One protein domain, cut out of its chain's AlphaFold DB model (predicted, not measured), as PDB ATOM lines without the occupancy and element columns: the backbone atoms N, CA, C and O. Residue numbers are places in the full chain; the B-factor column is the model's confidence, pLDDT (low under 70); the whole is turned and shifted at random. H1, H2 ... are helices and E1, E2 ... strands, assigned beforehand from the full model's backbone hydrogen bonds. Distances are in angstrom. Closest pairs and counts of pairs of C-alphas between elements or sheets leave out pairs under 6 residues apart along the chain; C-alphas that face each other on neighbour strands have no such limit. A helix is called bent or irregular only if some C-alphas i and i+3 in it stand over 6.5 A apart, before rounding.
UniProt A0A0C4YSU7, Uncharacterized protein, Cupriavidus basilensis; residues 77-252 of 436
ATOM      1  N   TYR A  77      51.848  43.367  28.906       63.50
ATOM      2  CA  TYR A  77      50.428  43.695  29.006       63.50
ATOM      3  C   TYR A  77      49.972  44.692  27.943       63.50
ATOM      4  O   TYR A  77      48.964  44.466  27.272       63.50
ATOM      5  N   GLN A  78      50.721  45.782  27.759       76.00
ATOM      6  CA  GLN A  78      50.403  46.787  26.745       76.00
ATOM      7  C   GLN A  78      50.420  46.181  25.336       76.00
ATOM      8  O   GLN A  78      49.470  46.391  24.581       76.00
ATOM      9  N   ALA A  79      51.431  45.365  25.015       76.00
ATOM     10  CA  ALA A  79      51.536  44.667  23.735       76.00
ATOM     11  C   ALA A  79      50.404  43.652  23.519       76.00
ATOM     12  O   ALA A  79      49.912  43.470  22.406       76.00
ATOM     13  N   ALA A  80      49.966  42.969  24.572       68.94
ATOM     14  CA  ALA A  80      48.897  41.994  24.444       68.94
ATOM     15  C   ALA A  80      47.511  42.659  24.343       68.94
ATOM     16  O   ALA A  80      46.651  42.178  23.602       68.94
ATOM     17  N   ASN A  81      47.294  43.790  25.021       72.44
ATOM     18  CA  ASN A  81      46.077  44.591  24.881       72.44
ATOM     19  C   ASN A  81      45.989  45.302  23.531       72.44
ATOM     20  O   ASN A  81      44.897  45.396  22.970       72.44
ATOM     21  N   SER A  82      47.109  45.786  22.990       83.12
ATOM     22  CA  SER A  82      47.122  46.365  21.645       83.12
ATOM     23  C   SER A  82      46.758  45.312  20.598       83.12
ATOM     24  O   SER A  82      45.862  45.560  19.793       83.12
ATOM     25  N   ARG A  83      47.319  44.096  20.687       85.44
ATOM     26  CA  ARG A  83      46.927  42.955  19.833       85.44
ATOM     27  C   ARG A  83      45.454  42.583  19.987       85.44
ATOM     28  O   ARG A  83      44.791  42.295  19.000       85.44
ATOM     29  N   ALA A  84      44.915  42.606  21.206       76.56
ATOM     30  CA  ALA A  84      43.496  42.342  21.443       76.56
ATOM     31  C   ALA A  84      42.591  43.343  20.713       76.56
ATOM     32  O   ALA A  84      41.632  42.953  20.047       76.56
ATOM     33  N   ARG A  85      42.924  44.638  20.812       81.94
ATOM     34  CA  ARG A  85      42.208  45.721  20.126       81.94
ATOM     35  C   ARG A  85      42.338  45.604  18.610       81.94
ATOM     36  O   ARG A  85      41.343  45.754  17.913       81.94
ATOM     37  N   GLU A  86      43.528  45.287  18.108       91.38
ATOM     38  CA  GLU A  86      43.757  45.067  16.677       91.38
ATOM     39  C   GLU A  86      42.953  43.861  16.157       91.38
ATOM     40  O   GLU A  86      42.266  43.976  15.144       91.38
ATOM     41  N   ALA A  87      42.939  42.736  16.878       87.50
ATOM     42  CA  ALA A  87      42.151  41.555  16.514       87.50
ATOM     43  C   ALA A  87      40.638  41.842  16.535       87.50
ATOM     44  O   ALA A  87      39.902  41.407  15.649       87.50
ATOM     45  N   SER A  88      40.174  42.618  17.517       82.44
ATOM     46  CA  SER A  88      38.790  43.096  17.593       82.44
ATOM     47  C   SER A  88      38.436  43.993  16.394       82.44
ATOM     48  O   SER A  88      37.408  43.786  15.744       82.44
ATOM     49  N   ALA A  89      39.340  44.898  16.002       90.69
ATOM     50  CA  ALA A  89      39.169  45.758  14.831       90.69
ATOM     51  C   ALA A  89      39.126  44.972  13.505       90.69
ATOM     52  O   ALA A  89      38.385  45.339  12.591       90.69
ATOM     53  N   VAL A  90      39.872  43.867  13.385       94.88
ATOM     54  CA  VAL A  90      39.771  42.947  12.234       94.88
ATOM     55  C   VAL A  90      38.359  42.361  12.119       94.88
ATOM     56  O   VAL A  90      37.782  42.313  11.026       94.88
ATOM     57  N   LEU A  91      37.751  41.962  13.236       90.94
ATOM     58  CA  LEU A  91      36.377  41.456  13.227       90.94
ATOM     59  C   LEU A  91      35.356  42.549  12.932       90.94
ATOM     60  O   LEU A  91      34.376  42.272  12.246       90.94
ATOM     61  N   ASP A  92      35.591  43.790  13.356       88.81
ATOM     62  CA  ASP A  92      34.733  44.919  12.977       88.81
ATOM     63  C   ASP A  92      34.770  45.197  11.470       88.81
ATOM     64  O   ASP A  92      33.724  45.433  10.851       88.81
ATOM     65  N   LYS A  93      35.949  45.085  10.842       96.38
ATOM     66  CA  LYS A  93      36.076  45.119   9.375       96.38
ATOM     67  C   LYS A  93      35.307  43.969   8.725       96.38
ATOM     68  O   LYS A  93      34.580  44.196   7.759       96.38
ATOM     69  N   THR A  94      35.389  42.768   9.294       94.81
ATOM     70  CA  THR A  94      34.660  41.579   8.814       94.81
ATOM     71  C   THR A  94      33.144  41.775   8.904       94.81
ATOM     72  O   THR A  94      32.423  41.562   7.932       94.81
ATOM     73  N   ILE A  95      32.645  42.266  10.041       91.75
ATOM     74  CA  ILE A  95      31.230  42.601  10.242       91.75
ATOM     75  C   ILE A  95      30.782  43.662   9.229       91.75
ATOM     76  O   ILE A  95      29.686  43.572   8.673       91.75
ATOM     77  N   SER A  96      31.625  44.658   8.961       93.56
ATOM     78  CA  SER A  96      31.340  45.705   7.974       93.56
ATOM     79  C   SER A  96      31.279  45.153   6.544       93.56
ATOM     80  O   SER A  96      30.381  45.528   5.787       93.56
ATOM     81  N   ALA A  97      32.164  44.215   6.189       93.44
ATOM     82  CA  ALA A  97      32.142  43.509   4.907       93.44
ATOM     83  C   ALA A  97      30.860  42.675   4.738       93.44
ATOM     84  O   ALA A  97      30.164  42.821   3.730       93.44
ATOM     85  N   VAL A  98      30.464  41.918   5.769       92.94
ATOM     86  CA  VAL A  98      29.200  41.160   5.801       92.94
ATOM     87  C   VAL A  98      27.997  42.092   5.630       92.94
ATOM     88  O   VAL A  98      27.120  41.837   4.800       92.94
ATOM     89  N   LYS A  99      27.959  43.227   6.345       93.44
ATOM     90  CA  LYS A  99      26.907  44.247   6.175       93.44
ATOM     91  C   LYS A  99      26.856  44.772   4.738       93.44
ATOM     92  O   LYS A  99      25.767  44.873   4.174       93.44
ATOM     93  N   LYS A 100      28.007  45.072   4.124       93.25
ATOM     94  CA  LYS A 100      28.091  45.526   2.726       93.25
ATOM     95  C   LYS A 100      27.576  44.457   1.759       93.25
ATOM     96  O   LYS A 100      26.761  44.772   0.897       93.25
ATOM     97  N   CYS A 101      27.972  43.194   1.930       91.38
ATOM     98  CA  CYS A 101      27.479  42.099   1.094       91.38
ATOM     99  C   CYS A 101      25.966  41.872   1.275       91.38
ATOM    100  O   CYS A 101      25.270  41.597   0.294       91.38
ATOM    101  N   ASN A 102      25.419  42.050   2.481       93.06
ATOM    102  CA  ASN A 102      23.980  41.919   2.731       93.06
ATOM    103  C   ASN A 102      23.131  42.977   2.021       93.06
ATOM    104  O   ASN A 102      21.998  42.668   1.649       93.06
ATOM    105  N   ARG A 103      23.684  44.170   1.761       94.06
ATOM    106  CA  ARG A 103      23.031  45.225   0.965       94.06
ATOM    107  C   ARG A 103      22.942  44.894  -0.529       94.06
ATOM    108  O   ARG A 103      22.189  45.540  -1.247       94.06
ATOM    109  N   SER A 104      23.692  43.903  -1.016       93.25
ATOM    110  CA  SER A 104      23.592  43.474  -2.415       93.25
ATOM    111  C   SER A 104      22.270  42.743  -2.691       93.25
ATOM    112  O   SER A 104      21.715  42.074  -1.816       93.25
ATOM    113  N   LYS A 105      21.799  42.791  -3.943       94.62
ATOM    114  CA  LYS A 105      20.617  42.042  -4.417       94.62
ATOM    115  C   LYS A 105      20.896  40.548  -4.672       94.62
ATOM    116  O   LYS A 105      20.122  39.878  -5.345       94.62
ATOM    117  N   ARG A 106      22.016  40.010  -4.171       91.25
ATOM    118  CA  ARG A 106      22.400  38.605  -4.385       91.25
ATOM    119  C   ARG A 106      21.418  37.643  -3.694       91.25
ATOM    120  O   ARG A 106      20.953  37.957  -2.595       91.25
ATOM    121  N   PRO A 107      21.167  36.448  -4.260       94.25
ATOM    122  CA  PRO A 107      20.413  35.397  -3.579       94.25
ATOM    123  C   PRO A 107      21.041  35.016  -2.231       94.25
ATOM    124  O   PRO A 107      22.263  35.079  -2.069       94.25
ATOM    125  N   LEU A 108      20.226  34.548  -1.278       92.25
ATOM    126  CA  LEU A 108      20.684  34.175   0.071       92.25
ATOM    127  C   LEU A 108      21.827  33.152   0.058       92.25
ATOM    128  O   LEU A 108      22.777  33.291   0.823       92.25
ATOM    129  N   ALA A 109      21.780  32.162  -0.837       90.62
ATOM    130  CA  ALA A 109      22.843  31.165  -0.968       90.62
ATOM    131  C   ALA A 109      24.184  31.789  -1.400       90.62
ATOM    132  O   ALA A 109      25.234  31.438  -0.864       90.62
ATOM    133  N   SER A 110      24.144  32.758  -2.322       90.69
ATOM    134  CA  SER A 110      25.331  33.495  -2.773       90.69
ATOM    135  C   SER A 110      25.881  34.404  -1.672       90.69
ATOM    136  O   SER A 110      27.092  34.453  -1.465       90.69
ATOM    137  N   LYS A 111      24.999  35.061  -0.902       94.12
ATOM    138  CA  LYS A 111      25.394  35.829   0.291       94.12
ATOM    139  C   LYS A 111      26.081  34.935   1.321       94.12
ATOM    140  O   LYS A 111      27.161  35.275   1.778       94.12
ATOM    141  N   ALA A 112      25.503  33.775   1.629       94.31
ATOM    142  CA  ALA A 112      26.082  32.832   2.583       94.31
ATOM    143  C   ALA A 112      27.473  32.334   2.145       94.31
ATOM    144  O   ALA A 112      28.362  32.220   2.981       94.31
ATOM    145  N   GLY A 113      27.687  32.112   0.840       92.62
ATOM    146  CA  GLY A 113      29.014  31.828   0.281       92.62
ATOM    147  C   GLY A 113      30.024  32.953   0.521       92.62
ATOM    148  O   GLY A 113      31.085  32.709   1.085       92.62
ATOM    149  N   CYS A 114      29.656  34.192   0.183       92.62
ATOM    150  CA  CYS A 114      30.516  35.359   0.407       92.62
ATOM    151  C   CYS A 114      30.851  35.555   1.895       92.62
ATOM    152  O   CYS A 114      32.004  35.803   2.243       92.62
ATOM    153  N   HIS A 115      29.856  35.399   2.773       95.12
ATOM    154  CA  HIS A 115      30.041  35.531   4.220       95.12
ATOM    155  C   HIS A 115      30.934  34.441   4.793       95.12
ATOM    156  O   HIS A 115      31.652  34.706   5.751       95.12
ATOM    157  N   PHE A 116      30.916  33.238   4.218       95.94
ATOM    158  CA  PHE A 116      31.806  32.157   4.631       95.94
ATOM    159  C   PHE A 116      33.270  32.500   4.359       95.94
ATOM    160  O   PHE A 116      34.110  32.339   5.243       95.94
ATOM    161  N   GLU A 117      33.568  33.063   3.186       95.31
ATOM    162  CA  GLU A 117      34.908  33.565   2.872       95.31
ATOM    163  C   GLU A 117      35.323  34.710   3.805       95.31
ATOM    164  O   GLU A 117      36.416  34.677   4.372       95.31
ATOM    165  N   ASP A 118      34.440  35.702   4.000       96.19
ATOM    166  CA  ASP A 118      34.696  36.859   4.871       96.19
ATOM    167  C   ASP A 118      34.961  36.419   6.317       96.19
ATOM    168  O   ASP A 118      35.910  36.875   6.952       96.19
ATOM    169  N   ALA A 119      34.151  35.499   6.838       96.12
ATOM    170  CA  ALA A 119      34.257  35.022   8.208       96.12
ATOM    171  C   ALA A 119      35.508  34.152   8.438       96.12
ATOM    172  O   ALA A 119      36.168  34.275   9.478       96.12
ATOM    173  N   LEU A 120      35.880  33.307   7.471       97.19
ATOM    174  CA  LEU A 120      37.123  32.532   7.522       97.19
ATOM    175  C   LEU A 120      38.354  33.440   7.498       97.19
ATOM    176  O   LEU A 120      39.217  33.299   8.366       97.19
ATOM    177  N   ALA A 121      38.421  34.380   6.549       97.56
ATOM    178  CA  ALA A 121      39.540  35.314   6.440       97.56
ATOM    179  C   ALA A 121      39.643  36.209   7.685       97.56
ATOM    180  O   ALA A 121      40.697  36.280   8.315       97.56
ATOM    181  N   GLY A 122      38.524  36.796   8.114       96.94
ATOM    182  CA  GLY A 122      38.463  37.663   9.287       96.94
ATOM    183  C   GLY A 122      38.859  36.974  10.593       96.94
ATOM    184  O   GLY A 122      39.618  37.527  11.386       96.94
ATOM    185  N   SER A 123      38.386  35.744  10.825       96.81
ATOM    186  CA  SER A 123      38.776  34.985  12.024       96.81
ATOM    187  C   SER A 123      40.223  34.491  11.967       96.81
ATOM    188  O   SER A 123      40.892  34.474  13.001       96.81
ATOM    189  N   PHE A 124      40.738  34.132  10.785       97.81
ATOM    190  CA  PHE A 124      42.156  33.813  10.612       97.81
ATOM    191  C   PHE A 124      43.037  35.012  10.964       97.81
ATOM    192  O   PHE A 124      43.965  34.859  11.754       97.81
ATOM    193  N   ASP A 125      42.718  36.197  10.445       98.06
ATOM    194  CA  ASP A 125      43.474  37.422  10.710       98.06
ATOM    195  C   ASP A 125      43.422  37.825  12.181       98.06
ATOM    196  O   ASP A 125      44.457  38.140  12.768       98.06
ATOM    197  N   ALA A 126      42.251  37.741  12.817       94.44
ATOM    198  CA  ALA A 126      42.122  38.003  14.247       94.44
ATOM    199  C   ALA A 126      42.999  37.040  15.071       94.44
ATOM    200  O   ALA A 126      43.721  37.462  15.977       94.44
ATOM    201  N   ASN A 127      43.002  35.750  14.721       93.62
ATOM    202  CA  ASN A 127      43.850  34.753  15.372       93.62
ATOM    203  C   ASN A 127      45.344  34.963  15.061       93.62
ATOM    204  O   ASN A 127      46.179  34.736  15.939       93.62
ATOM    205  N   ALA A 128      45.696  35.436  13.861       96.06
ATOM    206  CA  ALA A 128      47.068  35.781  13.494       96.06
ATOM    207  C   ALA A 128      47.594  36.939  14.348       96.06
ATOM    208  O   ALA A 128      48.685  36.838  14.909       96.06
ATOM    209  N   VAL A 129      46.794  37.997  14.513       94.06
ATOM    210  CA  VAL A 129      47.116  39.151  15.364       94.06
ATOM    211  C   VAL A 129      47.331  38.718  16.816       94.06
ATOM    212  O   VAL A 129      48.345  39.067  17.424       94.06
ATOM    213  N   LEU A 130      46.435  37.895  17.372       85.62
ATOM    214  CA  LEU A 130      46.589  37.382  18.739       85.62
ATOM    215  C   LEU A 130      47.827  36.497  18.916       85.62
ATOM    216  O   LEU A 130      48.423  36.487  19.993       85.62
ATOM    217  N   ALA A 131      48.221  35.767  17.875       88.94
ATOM    218  CA  ALA A 131      49.442  34.972  17.865       88.94
ATOM    219  C   ALA A 131      50.716  35.814  17.654       88.94
ATOM    220  O   ALA A 131      51.810  35.256  17.693       88.94
ATOM    221  N   GLY A 132      50.600  37.128  17.414       91.56
ATOM    222  CA  GLY A 132      51.731  37.975  17.026       91.56
ATOM    223  C   GLY A 132      52.326  37.589  15.667       91.56
ATOM    224  O   GLY A 132      53.509  37.804  15.428       91.56
ATOM    225  N   SER A 133      51.525  36.966  14.802       95.38
ATOM    226  CA  SER A 133      51.936  36.485  13.488       95.38
ATOM    227  C   SER A 133      51.760  37.564  12.421       95.38
ATOM    228  O   SER A 133      50.779  38.309  12.418       95.38
ATOM    229  N   GLU A 134      52.678  37.597  11.460       96.69
ATOM    230  CA  GLU A 134      52.601  38.443  10.261       96.69
ATOM    231  C   GLU A 134      51.707  37.848   9.157       96.69
ATOM    232  O   GLU A 134      51.577  38.423   8.077       96.69
ATOM    233  N   LEU A 135      51.125  36.665   9.384       98.06
ATOM    234  CA  LEU A 135      50.242  36.025   8.412       98.06
ATOM    235  C   LEU A 135      48.943  36.819   8.250       98.06
ATOM    236  O   LEU A 135      48.350  37.219   9.251       98.06
ATOM    237  N   ARG A 136      48.484  37.011   7.010       97.75
ATOM    238  CA  ARG A 136      47.192  37.650   6.706       97.75
ATOM    239  C   ARG A 136      46.441  36.906   5.607       97.75
ATOM    240  O   ARG A 136      47.050  36.504   4.622       97.75
ATOM    241  N   ALA A 137      45.144  36.708   5.770       97.44
ATOM    242  CA  ALA A 137      44.239  36.138   4.791       97.44
ATOM    243  C   ALA A 137      43.646  37.260   3.931       97.44
ATOM    244  O   ALA A 137      42.933  38.135   4.407       97.44
ATOM    245  N   VAL A 138      43.930  37.214   2.636       95.44
ATOM    246  CA  VAL A 138      43.421  38.146   1.633       95.44
ATOM    247  C   VAL A 138      42.447  37.389   0.749       95.44
ATOM    248  O   VAL A 138      42.774  36.327   0.219       95.44
ATOM    249  N   LYS A 139      41.238  37.928   0.596       93.31
ATOM    250  CA  LYS A 139      40.276  37.394  -0.365       93.31
ATOM    251  C   LYS A 139      40.727  37.723  -1.778       93.31
ATOM    252  O   LYS A 139      41.072  38.869  -2.062       93.31
ATOM    253  N   ASP A 140      40.700  36.730  -2.653       88.19
ATOM    254  CA  ASP A 140      40.944  36.948  -4.069       88.19
ATOM    255  C   ASP A 140      39.640  37.406  -4.734       88.19
ATOM    256  O   ASP A 140      38.598  36.761  -4.618       88.19
ATOM    257  N   HIS A 141      39.672  38.573  -5.373       70.38
ATOM    258  CA  HIS A 141      38.517  39.142  -6.069       70.38
ATOM    259  C   HIS A 141      38.617  38.983  -7.591       70.38
ATOM    260  O   HIS A 141      37.685  39.371  -8.302       70.38
ATOM    261  N   TYR A 142      39.717  38.422  -8.103       64.44
ATOM    262  CA  TYR A 142      39.919  38.259  -9.538       64.44
ATOM    263  C   TYR A 142      39.127  37.068 -10.096       64.44
ATOM    264  O   TYR A 142      38.931  36.040  -9.453       64.44
ATOM    265  N   GLN A 143      38.648  37.214 -11.335       54.41
ATOM    266  CA  GLN A 143      37.625  36.361 -11.960       54.41
ATOM    267  C   GLN A 143      38.062  34.907 -12.265       54.41
ATOM    268  O   GLN A 143      37.258  34.113 -12.760       54.41
ATOM    269  N   HIS A 144      39.292  34.507 -11.928       50.84
ATOM    270  CA  HIS A 144      39.846  33.182 -12.232       50.84
ATOM    271  C   HIS A 144      39.749  32.201 -11.041       50.84
ATOM    272  O   HIS A 144      40.737  31.748 -10.478       50.84
ATOM    273  N   ARG A 145      38.489  31.895 -10.701       64.88
ATOM    274  CA  ARG A 145      37.799  30.735 -10.066       64.88
ATOM    275  C   ARG A 145      38.486  29.674  -9.176       64.88
ATOM    276  O   ARG A 145      37.741  28.857  -8.638       64.88
ATOM    277  N   VAL A 146      39.807  29.601  -9.022       74.44
ATOM    278  CA  VAL A 146      40.459  28.442  -8.362       74.44
ATOM    279  C   VAL A 146      40.805  28.693  -6.887       74.44
ATOM    280  O   VAL A 146      41.060  27.747  -6.137       74.44
ATOM    281  N   LYS A 147      40.844  29.958  -6.453       87.56
ATOM    282  CA  LYS A 147      41.242  30.357  -5.097       87.56
ATOM    283  C   LYS A 147      40.327  31.481  -4.623       87.56
ATOM    284  O   LYS A 147      40.210  32.480  -5.317       87.56
ATOM    285  N   ASP A 148      39.740  31.339  -3.437       92.12
ATOM    286  CA  ASP A 148      38.926  32.400  -2.823       92.12
ATOM    287  C   ASP A 148      39.714  33.160  -1.748       92.12
ATOM    288  O   ASP A 148      39.488  34.347  -1.519       92.12
ATOM    289  N   ILE A 149      40.641  32.480  -1.060       94.88
ATOM    290  CA  ILE A 149      41.416  33.047   0.050       94.88
ATOM    291  C   ILE A 149      42.892  32.696  -0.121       94.88
ATOM    292  O   ILE A 149      43.267  31.523  -0.148       94.88
ATOM    293  N   ASN A 150      43.748  33.710  -0.152       95.19
ATOM    294  CA  ASN A 150      45.198  33.575  -0.136       95.19
ATOM    295  C   ASN A 150      45.735  33.997   1.232       95.19
ATOM    296  O   ASN A 150      45.439  35.079   1.724       95.19
ATOM    297  N   ILE A 151      46.546  33.155   1.864       97.06
ATOM    298  CA  ILE A 151      47.284  33.510   3.074       97.06
ATOM    299  C   ILE A 151      48.638  34.061   2.640       97.06
ATOM    300  O   ILE A 151      49.407  33.362   1.981       97.06
ATOM    301  N   HIS A 152      48.938  35.292   3.036       97.31
ATOM    302  CA  HIS A 152      50.185  35.987   2.758       97.31
ATOM    303  C   HIS A 152      51.088  36.047   3.991       97.31
ATOM    304  O   HIS A 152      50.614  36.148   5.122       97.31
ATOM    305  N   ARG A 153      52.404  36.049   3.760       97.31
ATOM    306  CA  ARG A 153      53.448  36.433   4.719       97.31
ATOM    307  C   ARG A 153      54.379  37.423   4.026       97.31
ATOM    308  O   ARG A 153      54.964  37.068   3.005       97.31
ATOM    309  N   LYS A 154      54.516  38.643   4.556       94.69
ATOM    310  CA  LYS A 154      55.356  39.705   3.956       94.69
ATOM    311  C   LYS A 154      55.107  39.875   2.443       94.69
ATOM    312  O   LYS A 154      56.031  39.848   1.640       94.69
ATOM    313  N   GLY A 155      53.834  39.932   2.047       92.56
ATOM    314  CA  GLY A 155      53.408  40.078   0.648       92.56
ATOM    315  C   GLY A 155      53.388  38.790  -0.187       92.56
ATOM    316  O   GLY A 155      52.644  38.726  -1.161       92.56
ATOM    317  N   LYS A 156      54.100  37.724   0.203       95.94
ATOM    318  CA  LYS A 156      54.142  36.459  -0.555       95.94
ATOM    319  C   LYS A 156      53.011  35.514  -0.153       95.94
ATOM    320  O   LYS A 156      52.796  35.300   1.039       95.94
ATOM    321  N   VAL A 157      52.329  34.911  -1.130       94.75
ATOM    322  CA  VAL A 157      51.315  33.869  -0.885       94.75
ATOM    323  C   VAL A 157      52.010  32.608  -0.369       94.75
ATOM    324  O   VAL A 157      52.844  32.034  -1.059       94.75
ATOM    325  N   VAL A 158      51.661  32.170   0.842       96.31
ATOM    326  CA  VAL A 158      52.185  30.934   1.451       96.31
ATOM    327  C   VAL A 158      51.222  29.761   1.324       96.31
ATOM    328  O   VAL A 158      51.644  28.609   1.364       96.31
ATOM    329  N   LYS A 159      49.919  30.031   1.211       95.62
ATOM    330  CA  LYS A 159      48.891  28.999   1.061       95.62
ATOM    331  C   LYS A 159      47.626  29.595   0.466       95.62
ATOM    332  O   LYS A 159      47.293  30.731   0.780       95.62
ATOM    333  N   SER A 160      46.901  28.817  -0.324       94.12
ATOM    334  CA  SER A 160      45.629  29.234  -0.915       94.12
ATOM    335  C   SER A 160      44.524  28.262  -0.542       94.12
ATOM    336  O   SER A 160      44.772  27.065  -0.369       94.12
ATOM    337  N   TYR A 161      43.304  28.777  -0.451       94.06
ATOM    338  CA  TYR A 161      42.106  28.031  -0.117       94.06
ATOM    339  C   TYR A 161      40.956  28.367  -1.062       94.06
ATOM    340  O   TYR A 161      40.767  29.521  -1.445       94.06
ATOM    341  N   GLN A 162      40.161  27.350  -1.378       92.25
ATOM    342  CA  GLN A 162      38.850  27.474  -1.996       92.25
ATOM    343  C   GLN A 162      37.794  27.162  -0.932       92.25
ATOM    344  O   GLN A 162      37.771  26.060  -0.372       92.25
ATOM    345  N   ALA A 163      36.921  28.123  -0.663       92.69
ATOM    346  CA  ALA A 163      35.835  28.032   0.293       92.69
ATOM    347  C   ALA A 163      34.521  27.702  -0.420       92.69
ATOM    348  O   ALA A 163      34.060  28.416  -1.307       92.69
ATOM    349  N   LYS A 164      33.877  26.601  -0.033       91.19
ATOM    350  CA  LYS A 164      32.576  26.195  -0.577       91.19
ATOM    351  C   LYS A 164      31.572  26.076   0.560       91.19
ATOM    352  O   LYS A 164      31.750  25.284   1.469       91.19
ATOM    353  N   ASN A 165      30.478  26.829   0.489       85.88
ATOM    354  CA  ASN A 165      29.465  26.853   1.551       85.88
ATOM    355  C   ASN A 165      28.494  25.647   1.535       85.88
ATOM    356  O   ASN A 165      27.579  25.579   2.348       85.88
ATOM    357  N   THR A 166      28.645  24.698   0.603       77.50
ATOM    358  CA  THR A 166      27.835  23.468   0.561       77.50
ATOM    359  C   THR A 166      28.665  22.274   0.095       77.50
ATOM    360  O   THR A 166      29.640  22.429  -0.649       77.50
ATOM    361  N   ALA A 167      28.239  21.070   0.488       72.44
ATOM    362  CA  ALA A 167      28.846  19.813   0.051       72.44
ATOM    363  C   ALA A 167      28.774  19.621  -1.475       72.44
ATOM    364  O   ALA A 167      29.742  19.176  -2.090       72.44
ATOM    365  N   ASP A 168      27.668  20.016  -2.110       72.56
ATOM    366  CA  ASP A 168      27.528  19.910  -3.565       72.56
ATOM    367  C   ASP A 168      28.472  20.851  -4.312       72.56
ATOM    368  O   ASP A 168      29.072  20.461  -5.314       72.56
ATOM    369  N   ASN A 169      28.718  22.047  -3.775       71.44
ATOM    370  CA  ASN A 169      29.681  22.978  -4.357       71.44
ATOM    371  C   ASN A 169      31.129  22.491  -4.203       71.44
ATOM    372  O   ASN A 169      31.984  22.858  -5.011       71.44
ATOM    373  N   ALA A 170      31.417  21.622  -3.225       68.19
ATOM    374  CA  ALA A 170      32.716  20.959  -3.120       68.19
ATOM    375  C   ALA A 170      32.968  19.991  -4.294       68.19
ATOM    376  O   ALA A 170      34.116  19.783  -4.681       68.19
ATOM    377  N   LYS A 171      31.920  19.467  -4.948       67.81
ATOM    378  CA  LYS A 171      32.059  18.616  -6.147       67.81
ATOM    379  C   LYS A 171      32.560  19.388  -7.372       67.81
ATOM    380  O   LYS A 171      33.076  18.754  -8.295       67.81
ATOM    381  N   ALA A 172      32.419  20.719  -7.393       68.00
ATOM    382  CA  ALA A 172      32.917  21.581  -8.472       68.00
ATOM    383  C   ALA A 172      34.455  21.637  -8.521       68.00
ATOM    384  O   ALA A 172      35.036  21.974  -9.548       68.00
ATOM    385  N   VAL A 173      35.113  21.238  -7.431       65.62
ATOM    386  CA  VAL A 173      36.574  21.189  -7.305       65.62
ATOM    387  C   VAL A 173      37.200  20.112  -8.203       65.62
ATOM    388  O   VAL A 173      38.360  20.205  -8.580       65.62
ATOM    389  N   LEU A 174      36.435  19.107  -8.626       64.75
ATOM    390  CA  LEU A 174      36.944  18.058  -9.521       64.75
ATOM    391  C   LEU A 174      37.203  18.562 -10.952       64.75
ATOM    392  O   LEU A 174      37.894  17.916 -11.736       64.75
ATOM    393  N   MET A 175      36.659  19.729 -11.303       63.69
ATOM    394  CA  MET A 175      36.692  20.262 -12.667       63.69
ATOM    395  C   MET A 175      37.761  21.344 -12.890       63.69
ATOM    396  O   MET A 175      37.711  22.022 -13.908       63.69
ATOM    397  N   GLY A 176      38.732  21.517 -11.984       64.88
ATOM    398  CA  GLY A 176      39.809  22.504 -12.152       64.88
ATOM    399  C   GLY A 176      41.137  22.098 -11.513       64.88
ATOM    400  O   GLY A 176      41.237  21.044 -10.885       64.88
ATOM    401  N   ASP A 177      42.150  22.951 -11.656       67.62
ATOM    402  CA  ASP A 177      43.494  22.745 -11.099       67.62
ATOM    403  C   ASP A 177      43.569  23.152  -9.624       67.62
ATOM    404  O   ASP A 177      44.286  24.060  -9.211       67.62
ATOM    405  N   TYR A 178      42.801  22.448  -8.799       69.38
ATOM    406  CA  TYR A 178      42.787  22.652  -7.353       69.38
ATOM    407  C   TYR A 178      43.844  21.820  -6.633       69.38
ATOM    408  O   TYR A 178      43.839  21.785  -5.408       69.38
ATOM    409  N   ASP A 179      44.730  21.125  -7.345       71.69
ATOM    410  CA  ASP A 179      45.659  20.138  -6.779       71.69
ATOM    411  C   ASP A 179      46.606  20.752  -5.721       71.69
ATOM    412  O   ASP A 179      46.965  20.083  -4.753       71.69
ATOM    413  N   SER A 180      46.882  22.060  -5.800       80.50
ATOM    414  CA  SER A 180      47.699  22.811  -4.832       80.50
ATOM    415  C   SER A 180      46.906  23.650  -3.815       80.50
ATOM    416  O   SER A 180      47.505  24.360  -3.005       80.50
ATOM    417  N   VAL A 181      45.570  23.639  -3.864       88.12
ATOM    418  CA  VAL A 181      44.705  24.537  -3.075       88.12
ATOM    419  C   VAL A 181      44.017  23.765  -1.948       88.12
ATOM    420  O   VAL A 181      43.546  22.643  -2.135       88.12
ATOM    421  N   GLY A 182      43.968  24.342  -0.746       91.06
ATOM    422  CA  GLY A 182      43.202  23.782   0.366       91.06
ATOM    423  C   GLY A 182      41.698  23.921   0.126       91.06
ATOM    424  O   GLY A 182      41.247  24.929  -0.406       91.06
ATOM    425  N   LEU A 183      40.902  22.937   0.539       92.38
ATOM    426  CA  LEU A 183      39.447  22.984   0.374       92.38
ATOM    427  C   LEU A 183      38.793  23.144   1.731       92.38
ATOM    428  O   LEU A 183      39.045  22.341   2.631       92.38
ATOM    429  N   VAL A 184      37.949  24.160   1.873       94.81
ATOM    430  CA  VAL A 184      37.266  24.444   3.132       94.81
ATOM    431  C   VAL A 184      35.756  24.502   2.931       94.81
ATOM    432  O   VAL A 184      35.266  25.116   1.985       94.81
ATOM    433  N   VAL A 185      35.021  23.827   3.813       95.75
ATOM    434  CA  VAL A 185      33.550  23.788   3.845       95.75
ATOM    435  C   VAL A 185      33.049  24.029   5.270       95.75
ATOM    436  O   VAL A 185      33.832  23.887   6.210       95.75
ATOM    437  N   PRO A 186      31.771  24.385   5.479       96.25
ATOM    438  CA  PRO A 186      31.209  24.465   6.818       96.25
ATOM    439  C   PRO A 186      31.367  23.154   7.597       96.25
ATOM    440  O   PRO A 186      31.282  22.057   7.040       96.25
ATOM    441  N   THR A 187      31.573  23.280   8.904       96.69
ATOM    442  CA  THR A 187      31.951  22.194   9.825       96.69
ATOM    443  C   THR A 187      30.966  21.031   9.804       96.69
ATOM    444  O   THR A 187      31.362  19.870   9.735       96.69
ATOM    445  N   ASP A 188      29.678  21.352   9.804       95.38
ATOM    446  CA  ASP A 188      28.549  20.422   9.743       95.38
ATOM    447  C   ASP A 188      28.443  19.679   8.400       95.38
ATOM    448  O   ASP A 188      27.739  18.678   8.304       95.38
ATOM    449  N   THR A 189      29.170  20.120   7.370       94.19
ATOM    450  CA  THR A 189      29.134  19.525   6.023       94.19
ATOM    451  C   THR A 189      30.400  18.760   5.650       94.19
ATOM    452  O   THR A 189      30.422  18.112   4.608       94.19
ATOM    453  N   VAL A 190      31.454  18.774   6.478       94.06
ATOM    454  CA  VAL A 190      32.731  18.113   6.142       94.06
ATOM    455  C   VAL A 190      32.534  16.628   5.858       94.06
ATOM    456  O   VAL A 190      33.041  16.119   4.859       94.06
ATOM    457  N   THR A 191      31.798  15.923   6.719       93.69
ATOM    458  CA  THR A 191      31.595  14.474   6.591       93.69
ATOM    459  C   THR A 191      30.812  14.131   5.326       93.69
ATOM    460  O   THR A 191      31.262  13.299   4.538       93.69
ATOM    461  N   SER A 192      29.689  14.812   5.079       92.62
ATOM    462  CA  SER A 192      28.857  14.581   3.891       92.62
ATOM    463  C   SER A 192      29.560  14.996   2.596       92.62
ATOM    464  O   SER A 192      29.444  14.305   1.583       92.62
ATOM    465  N   ALA A 193      30.364  16.061   2.625       92.12
ATOM    466  CA  ALA A 193      31.188  16.485   1.499       92.12
ATOM    467  C   ALA A 193      32.313  15.481   1.194       92.12
ATOM    468  O   ALA A 193      32.523  15.142   0.030       92.12
ATOM    469  N   LYS A 194      32.996  14.935   2.213       93.69
ATOM    470  CA  LYS A 194      33.982  13.853   2.021       93.69
ATOM    471  C   LYS A 194      33.335  12.599   1.447       93.69
ATOM    472  O   LYS A 194      33.888  12.022   0.514       93.69
ATOM    473  N   ALA A 195      32.181  12.194   1.975       91.94
ATOM    474  CA  ALA A 195      31.431  11.049   1.463       91.94
ATOM    475  C   ALA A 195      31.042  11.261  -0.008       91.94
ATOM    476  O   ALA A 195      31.350  10.425  -0.849       91.94
ATOM    477  N   SER A 196      30.497  12.435  -0.334       90.56
ATOM    478  CA  SER A 196      30.142  12.829  -1.702       90.56
ATOM    479  C   SER A 196      31.330  12.808  -2.671       90.56
ATOM    480  O   SER A 196      31.190  12.391  -3.821       90.56
ATOM    481  N   LEU A 197      32.505  13.278  -2.235       90.75
ATOM    482  CA  LEU A 197      33.723  13.253  -3.047       90.75
ATOM    483  C   LEU A 197      34.201  11.816  -3.285       90.75
ATOM    484  O   LEU A 197      34.495  11.470  -4.425       90.75
ATOM    485  N   ARG A 198      34.210  10.969  -2.248       91.62
ATOM    486  CA  ARG A 198      34.594   9.551  -2.359       91.62
ATOM    487  C   ARG A 198      33.651   8.763  -3.258       91.62
ATOM    488  O   ARG A 198      34.112   8.050  -4.138       91.62
ATOM    489  N   GLU A 199      32.343   8.931  -3.084       91.38
ATOM    490  CA  GLU A 199      31.331   8.287  -3.927       91.38
ATOM    491  C   GLU A 199      31.528   8.672  -5.400       91.38
ATOM    492  O   GLU A 199      31.530   7.821  -6.290       91.38
ATOM    493  N   LYS A 200      31.767   9.961  -5.672       87.75
ATOM    494  CA  LYS A 200      32.061  10.434  -7.027       87.75
ATOM    495  C   LYS A 200      33.376   9.848  -7.546       87.75
ATOM    496  O   LYS A 200      33.414   9.421  -8.696       87.75
ATOM    497  N   GLY A 201      34.412   9.769  -6.710       90.12
ATOM    498  CA  GLY A 201      35.681   9.113  -7.029       90.12
ATOM    499  C   GLY A 201      35.500   7.650  -7.439       90.12
ATOM    500  O   GLY A 201      35.962   7.259  -8.506       90.12
ATOM    501  N   GLN A 202      34.723   6.882  -6.671       92.19
ATOM    502  CA  GLN A 202      34.381   5.486  -6.970       92.19
ATOM    503  C   GLN A 202      33.580   5.336  -8.270       92.19
ATOM    504  O   GLN A 202      33.793   4.405  -9.043       92.19
ATOM    505  N   ARG A 203      32.645   6.252  -8.551       91.44
ATOM    506  CA  ARG A 203      31.905   6.241  -9.825       91.44
ATOM    507  C   ARG A 203      32.826   6.492 -11.018       91.44
ATOM    508  O   ARG A 203      32.623   5.891 -12.069       91.44
ATOM    509  N   TRP A 204      33.822   7.363 -10.871       91.06
ATOM    510  CA  TRP A 204      34.822   7.597 -11.914       91.06
ATOM    511  C   TRP A 204      35.807   6.433 -12.047       91.06
ATOM    512  O   TRP A 204      36.141   6.074 -13.170       91.06
ATOM    513  N   SER A 205      36.223   5.799 -10.949       91.12
ATOM    514  CA  SER A 205      37.190   4.693 -10.996       91.12
ATOM    515  C   SER A 205      36.662   3.458 -11.728       91.12
ATOM    516  O   SER A 205      37.455   2.697 -12.267       91.12
ATOM    517  N   LYS A 206      35.335   3.277 -11.783       94.31
ATOM    518  CA  LYS A 206      34.673   2.203 -12.544       94.31
ATOM    519  C   LYS A 206      34.738   2.381 -14.065       94.31
ATOM    520  O   LYS A 206      34.413   1.451 -14.788       94.31
ATOM    521  N   LYS A 207      35.097   3.568 -14.565       93.31
ATOM    522  CA  LYS A 207      35.193   3.825 -16.007       93.31
ATOM    523  C   LYS A 207      36.617   3.551 -16.485       93.31
ATOM    524  O   LYS A 207      37.562   4.167 -15.993       93.31
ATOM    525  N   GLU A 208      36.770   2.715 -17.506       90.50
ATOM    526  CA  GLU A 208      38.074   2.327 -18.070       90.50
ATOM    527  C   GLU A 208      38.680   3.369 -19.029       90.50
ATOM    528  O   GLU A 208      39.339   3.035 -20.005       90.50
ATOM    529  N   ILE A 209      38.494   4.661 -18.744       94.06
ATOM    530  CA  ILE A 209      39.069   5.754 -19.543       94.06
ATOM    531  C   ILE A 209      40.104   6.543 -18.720       94.06
ATOM    532  O   ILE A 209      39.838   6.858 -17.552       94.06
ATOM    533  N   PRO A 210      41.271   6.921 -19.288       89.94
ATOM    534  CA  PRO A 210      42.340   7.611 -18.551       89.94
ATOM    535  C   PRO A 210      41.881   8.877 -17.813       89.94
ATOM    536  O   PRO A 210      42.250   9.108 -16.659       89.94
ATOM    537  N   PHE A 211      41.007   9.671 -18.441       89.00
ATOM    538  CA  PHE A 211      40.417  10.859 -17.824       89.00
ATOM    539  C   PHE A 211      39.649  10.532 -16.534       89.00
ATOM    540  O   PHE A 211      39.772  11.246 -15.539       89.00
ATOM    541  N   ALA A 212      38.889   9.437 -16.515       89.00
ATOM    542  CA  ALA A 212      38.111   9.038 -15.348       89.00
ATOM    543  C   ALA A 212      39.004   8.568 -14.195       89.00
ATOM    544  O   ALA A 212      38.774   8.961 -13.052       89.00
ATOM    545  N   LYS A 213      40.082   7.829 -14.485       90.00
ATOM    546  CA  LYS A 213      41.092   7.464 -13.475       90.00
ATOM    547  C   LYS A 213      41.733   8.709 -12.846       90.00
ATOM    548  O   LYS A 213      41.849   8.792 -11.622       90.00
ATOM    549  N   LYS A 214      42.055   9.728 -13.656       89.00
ATOM    550  CA  LYS A 214      42.543  11.032 -13.167       89.00
ATOM    551  C   LYS A 214      41.511  11.728 -12.271       89.00
ATOM    552  O   LYS A 214      41.864  12.240 -11.211       89.00
ATOM    553  N   GLN A 215      40.237  11.723 -12.663       88.81
ATOM    554  CA  GLN A 215      39.148  12.311 -11.875       88.81
ATOM    555  C   GLN A 215      38.901  11.583 -10.547       88.81
ATOM    556  O   GLN A 215      38.663  12.234  -9.530       88.81
ATOM    557  N   ALA A 216      39.014  10.253 -10.529       89.88
ATOM    558  CA  ALA A 216      38.929   9.457  -9.309       89.88
ATOM    559  C   ALA A 216      40.046   9.825  -8.321       89.88
ATOM    560  O   ALA A 216      39.767  10.182  -7.176       89.88
ATOM    561  N   SER A 217      41.295   9.863  -8.800       89.50
ATOM    562  CA  SER A 217      42.453  10.275  -7.997       89.50
ATOM    563  C   SER A 217      42.297  11.698  -7.442       89.50
ATOM    564  O   SER A 217      42.517  11.939  -6.251       89.50
ATOM    565  N   ARG A 218      41.822  12.640  -8.271       88.81
ATOM    566  CA  ARG A 218      41.521  14.017  -7.844       88.81
ATOM    567  C   ARG A 218      40.454  14.069  -6.757       88.81
ATOM    568  O   ARG A 218      40.591  14.850  -5.816       88.81
ATOM    569  N   ALA A 219      39.417  13.242  -6.853       88.88
ATOM    570  CA  ALA A 219      38.356  13.190  -5.856       88.88
ATOM    571  C   ALA A 219      38.845  12.673  -4.503       88.88
ATOM    572  O   ALA A 219      38.547  13.285  -3.473       88.88
ATOM    573  N   ASP A 220      39.670  11.630  -4.499       88.56
ATOM    574  CA  ASP A 220      40.281  11.116  -3.275       88.56
ATOM    575  C   ASP A 220      41.255  12.126  -2.657       88.56
ATOM    576  O   ASP A 220      41.224  12.373  -1.446       88.56
ATOM    577  N   ALA A 221      42.085  12.772  -3.482       89.50
ATOM    578  CA  ALA A 221      42.986  13.828  -3.035       89.50
ATOM    579  C   ALA A 221      42.218  15.033  -2.465       89.50
ATOM    580  O   ALA A 221      42.617  15.595  -1.444       89.50
ATOM    581  N   ALA A 222      41.109  15.435  -3.092       89.81
ATOM    582  CA  ALA A 222      40.235  16.496  -2.596       89.81
ATOM    583  C   ALA A 222      39.597  16.114  -1.252       89.81
ATOM    584  O   ALA A 222      39.635  16.904  -0.308       89.81
ATOM    585  N   ALA A 223      39.082  14.887  -1.116       91.06
ATOM    586  CA  ALA A 223      38.482  14.404   0.127       91.06
ATOM    587  C   ALA A 223      39.483  14.384   1.298       91.06
ATOM    588  O   ALA A 223      39.110  14.696   2.432       91.06
ATOM    589  N   LYS A 224      40.758  14.056   1.039       91.50
ATOM    590  CA  LYS A 224      41.837  14.097   2.044       91.50
ATOM    591  C   LYS A 224      42.185  15.525   2.479       91.50
ATOM    592  O   LYS A 224      42.458  15.747   3.654       91.50
ATOM    593  N   ARG A 225      42.151  16.486   1.551       90.50
ATOM    594  CA  ARG A 225      42.495  17.901   1.796       90.50
ATOM    595  C   ARG A 225      41.332  18.740   2.329       90.50
ATOM    596  O   ARG A 225      41.561  19.864   2.773       90.50
ATOM    597  N   LEU A 226      40.107  18.213   2.290       93.12
ATOM    598  CA  LEU A 226      38.915  18.900   2.776       93.12
ATOM    599  C   LEU A 226      38.952  19.099   4.298       93.12
ATOM    600  O   LEU A 226      39.092  18.142   5.069       93.12
ATOM    601  N   THR A 227      38.763  20.345   4.721       95.81
ATOM    602  CA  THR A 227      38.774  20.782   6.122       95.81
ATOM    603  C   THR A 227      37.634  21.770   6.411       95.81
ATOM    604  O   THR A 227      36.900  22.161   5.507       95.81
ATOM    605  N   ASP A 228      37.459  22.148   7.677       96.38
ATOM    606  CA  ASP A 228      36.467  23.117   8.169       96.38
ATOM    607  C   ASP A 228      37.065  24.475   8.564       96.38
ATOM    608  O   ASP A 228      36.357  25.365   9.036       96.38
ATOM    609  N   LYS A 229      38.380  24.637   8.392       97.06
ATOM    610  CA  LYS A 229      39.114  25.853   8.740       97.06
ATOM    611  C   LYS A 229      40.298  26.073   7.808       97.06
ATOM    612  O   LYS A 229      40.879  25.121   7.291       97.06
ATOM    613  N   ILE A 230      40.717  27.321   7.650       97.44
ATOM    614  CA  ILE A 230      41.973  27.650   6.965       97.44
ATOM    615  C   ILE A 230      43.119  27.709   7.982       97.44
ATOM    616  O   ILE A 230      42.907  28.060   9.143       97.44
ATOM    617  N   SER A 231      44.331  27.316   7.586       97.50
ATOM    618  CA  SER A 231      45.476  27.194   8.496       97.50
ATOM    619  C   SER A 231      46.828  27.386   7.807       97.50
ATOM    620  O   SER A 231      47.093  26.829   6.742       97.50
ATOM    621  N   ALA A 232      47.727  28.122   8.454       97.25
ATOM    622  CA  ALA A 232      49.114  28.273   8.024       97.25
ATOM    623  C   ALA A 232      50.019  28.461   9.247       97.25
ATOM    624  O   ALA A 232      49.762  29.313  10.099       97.25
ATOM    625  N   GLY A 233      51.082  27.658   9.338       95.06
ATOM    626  CA  GLY A 233      51.915  27.596  10.540       95.06
ATOM    627  C   GLY A 233      51.086  27.235  11.777       95.06
ATOM    628  O   GLY A 233      50.310  26.283  11.754       95.06
ATOM    629  N   ASN A 234      51.226  28.026  12.839       94.62
ATOM    630  CA  ASN A 234      50.494  27.886  14.099       94.62
ATOM    631  C   ASN A 234      49.169  28.678  14.147       94.62
ATOM    632  O   ASN A 234      48.524  28.715  15.195       94.62
ATOM    633  N   VAL A 235      48.753  29.311  13.044       96.81
ATOM    634  CA  VAL A 235      47.511  30.096  12.968       96.81
ATOM    635  C   VAL A 235      46.434  29.301  12.235       96.81
ATOM    636  O   VAL A 235      46.693  28.643  11.225       96.81
ATOM    637  N   SER A 236      45.204  29.347  12.740       97.50
ATOM    638  CA  SER A 236      44.022  28.799  12.070       97.50
ATOM    639  C   SER A 236      42.827  29.731  12.232       97.50
ATOM    640  O   SER A 236      42.731  30.431  13.240       97.50
ATOM    641  N   SER A 237      41.909  29.717  11.268       96.94
ATOM    642  CA  SER A 237      40.607  30.371  11.408       96.94
ATOM    643  C   SER A 237      39.738  29.660  12.440       96.94
ATOM    644  O   SER A 237      39.993  28.509  12.822       96.94
ATOM    645  N   ASP A 238      38.661  30.332  12.835       93.88
ATOM    646  CA  ASP A 238      37.561  29.659  13.506       93.88
ATOM    647  C   ASP A 238      36.819  28.745  12.521       93.88
ATOM    648  O   ASP A 238      36.932  28.859  11.295       93.88
ATOM    649  N   LYS A 239      36.065  27.816  13.097       96.06
ATOM    650  CA  LYS A 239      35.148  26.922  12.397       96.06
ATOM    651  C   LYS A 239      33.786  27.584  12.284       96.06
ATOM    652  O   LYS A 239      33.362  28.210  13.254       96.06
ATOM    653  N   PHE A 240      33.098  27.403  11.163       95.25
ATOM    654  CA  PHE A 240      31.755  27.945  10.939       95.25
ATOM    655  C   PHE A 240      30.791  26.854  10.488       95.25
ATOM    656  O   PHE A 240      31.216  25.912   9.814       95.25
ATOM    657  N   THR A 241      29.515  26.967  10.856       96.06
ATOM    658  CA  THR A 241      28.456  26.062  10.381       96.06
ATOM    659  C   THR A 241      27.640  26.676   9.247       96.06
ATOM    660  O   THR A 241      27.600  27.896   9.070       96.06
ATOM    661  N   THR A 242      26.935  25.836   8.490       95.19
ATOM    662  CA  THR A 242      26.033  26.287   7.422       95.19
ATOM    663  C   THR A 242      24.928  27.193   7.968       95.19
ATOM    664  O   THR A 242      24.561  28.179   7.325       95.19
ATOM    665  N   ASP A 243      24.391  26.886   9.155       95.75
ATOM    666  CA  ASP A 243      23.357  27.712   9.789       95.75
ATOM    667  C   ASP A 243      23.888  29.098  10.169       95.75
ATOM    668  O   ASP A 243      23.243  30.101   9.869       95.75
ATOM    669  N   GLU A 244      25.102  29.186  10.725       94.62
ATOM    670  CA  GLU A 244      25.729  30.481  11.000       94.62
ATOM    671  C   GLU A 244      25.845  31.325   9.726       94.62
ATOM    672  O   GLU A 244      25.532  32.514   9.748       94.62
ATOM    673  N   MET A 245      26.224  30.721   8.596       96.12
ATOM    674  CA  MET A 245      26.339  31.439   7.319       96.12
ATOM    675  C   MET A 245      24.977  31.874   6.772       96.12
ATOM    676  O   MET A 245      24.846  32.981   6.247       96.12
ATOM    677  N   LYS A 246      23.934  31.051   6.942       95.25
ATOM    678  CA  LYS A 246      22.549  31.422   6.608       95.25
ATOM    679  C   LYS A 246      22.042  32.566   7.489       95.25
ATOM    680  O   LYS A 246      21.376  33.467   6.984       95.25
ATOM    681  N   ARG A 247      22.368  32.565   8.784       94.75
ATOM    682  CA  ARG A 247      22.039  33.654   9.718       94.75
ATOM    683  C   ARG A 247      22.726  34.955   9.312       94.75
ATOM    684  O   ARG A 247      22.034  35.956   9.131       94.75
ATOM    685  N   LEU A 248      24.029  34.914   9.026       92.94
ATOM    686  CA  LEU A 248      24.758  36.074   8.500       92.94
ATOM    687  C   LEU A 248      24.149  36.580   7.185       92.94
ATOM    688  O   LEU A 248      23.990  37.788   7.018       92.94
ATOM    689  N   ALA A 249      23.735  35.682   6.284       94.75
ATOM    690  CA  ALA A 249      23.083  36.034   5.017       94.75
ATOM    691  C   ALA A 249      21.718  36.716   5.188       94.75
ATOM    692  O   ALA A 249      21.307  37.483   4.317       94.75
ATOM    693  N   ARG A 250      21.034  36.466   6.311       94.25
ATOM    694  CA  ARG A 250      19.790  37.143   6.710       94.25
ATOM    695  C   ARG A 250      20.028  38.433   7.504       94.25
ATOM    696  O   ARG A 250      19.068  39.085   7.892       94.25
ATOM    697  N   GLY A 251      21.283  38.815   7.740       89.38
ATOM    698  CA  GLY A 251      21.629  40.017   8.503       89.38
ATOM    699  C   GLY A 251      21.784  39.804  10.009       89.38
ATOM    700  O   GLY A 251      22.069  40.767  10.718       89.38
ATOM    701  N   ASP A 252      21.663  38.573  10.505       89.44
ATOM    702  CA  ASP A 252      21.928  38.257  11.908       89.44
ATOM    703  C   ASP A 252      23.438  38.131  12.151       89.44
ATOM    704  O   ASP A 252      24.071  37.143  11.781       89.44
TER     705      ASP A 252
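This is residues 77 to 252 of the 436 residues of an uncharacterized protein of Cupriavidus basilensis (UniProt A0A0C4YSU7). Two helical hairpins, H1 with H2 and H4 with H5, make the two ends of an elongated body, and a small, strongly twisted four-strand sheet sits between them. H2 packs on one face of the sheet with H1 beyond it; H3 packs on H4 and H5, and H6 crosses H2 near its first residues. The printed part has 176 residues with six named helices and four named strands, in the order H1 H2 E1 E2 E3 H3 E4 H4 H5 H6; the class is mixed, helices and strands. The sheet is mixed, in the order E1 E2 E3 E4. The whole is compact, with a radius of gyration of the C-alphas of 17.3 A, and spans 64 by 35 by 29 A.

H1, residues 77 to 102, begins at C-alpha (50.428, 43.695, 29.006) and is 37.3 A long; H2, residues 108 to 130, is 32.1 A. The strands E1, residues 135 to 139, E2, 149 to 153, and E3, 156 to 163, follow; E3 is 20.2 A long and bends by 55 degrees at residue 159. Then come H3, residues 167 to 175, E4, 182 to 184, H4, 187 to 205, 27.7 A, and H5, 210 to 225, 22.8 A. H4 is irregular: C-alphas 188 and 191 are 7.4 A apart. H6, residues 242 to 249, ends at C-alpha (23.083, 36.034, 5.017).

H1 and H2, a hairpin, touch at a shallow tilt of 10 degrees, opposite ways; their closest C-alphas, Ala 87 and Ala 126, are 4.2 A apart. H2 is on the sheet at a height of 8.9 A, in two layers, a helix on one face of a sheet. E1, E2 and E3 form a meander, each strand the antiparallel neighbour of the one before, with N 138 and O 150 at 2.8 A and N 151 and O 159 at 2.8 A. E3, H3 and E4 form a strand-helix-strand unit, two parallel neighbour strands with a helix between, with a right-handed crossover; N 162 and O 182 are 2.8 A apart. H4 and H5, a hairpin, touch at a shallow tilt of 19 degrees, opposite ways, closest at the C-alphas of Gly 201 and Ala 216, 4.0 A. H3 touches H4 with residues 189 to 197 of H4 alone, closest at the C-alphas of Ala 167 and Ala 193, 4.3 A. H6 touches residues 108 to 116 of H2 alone, about perpendicular at 81 degrees, closest at the C-alphas of Ala 112 and Met 245, 4.9 A. In H1, H2, H5 and H6 every O i to N i+4 pair is within hydrogen-bond range; H4 has 13 of 15, and H3 0 of 5 but 6 of 6 O i to N i+3 pairs.

The C-alphas of Gln 78 and Glu 208, the two farthest apart, are 64.3 A apart. The printed part has no cut. The link from H5 to H6, 16 residues, is long; within it residues 226 to 227 pair in parallel with residues 183 to 184 of E4. The mean pLDDT of the printed part is 89.3; residues 77, 80, 142 to 145 and 170 to 178 are under 70.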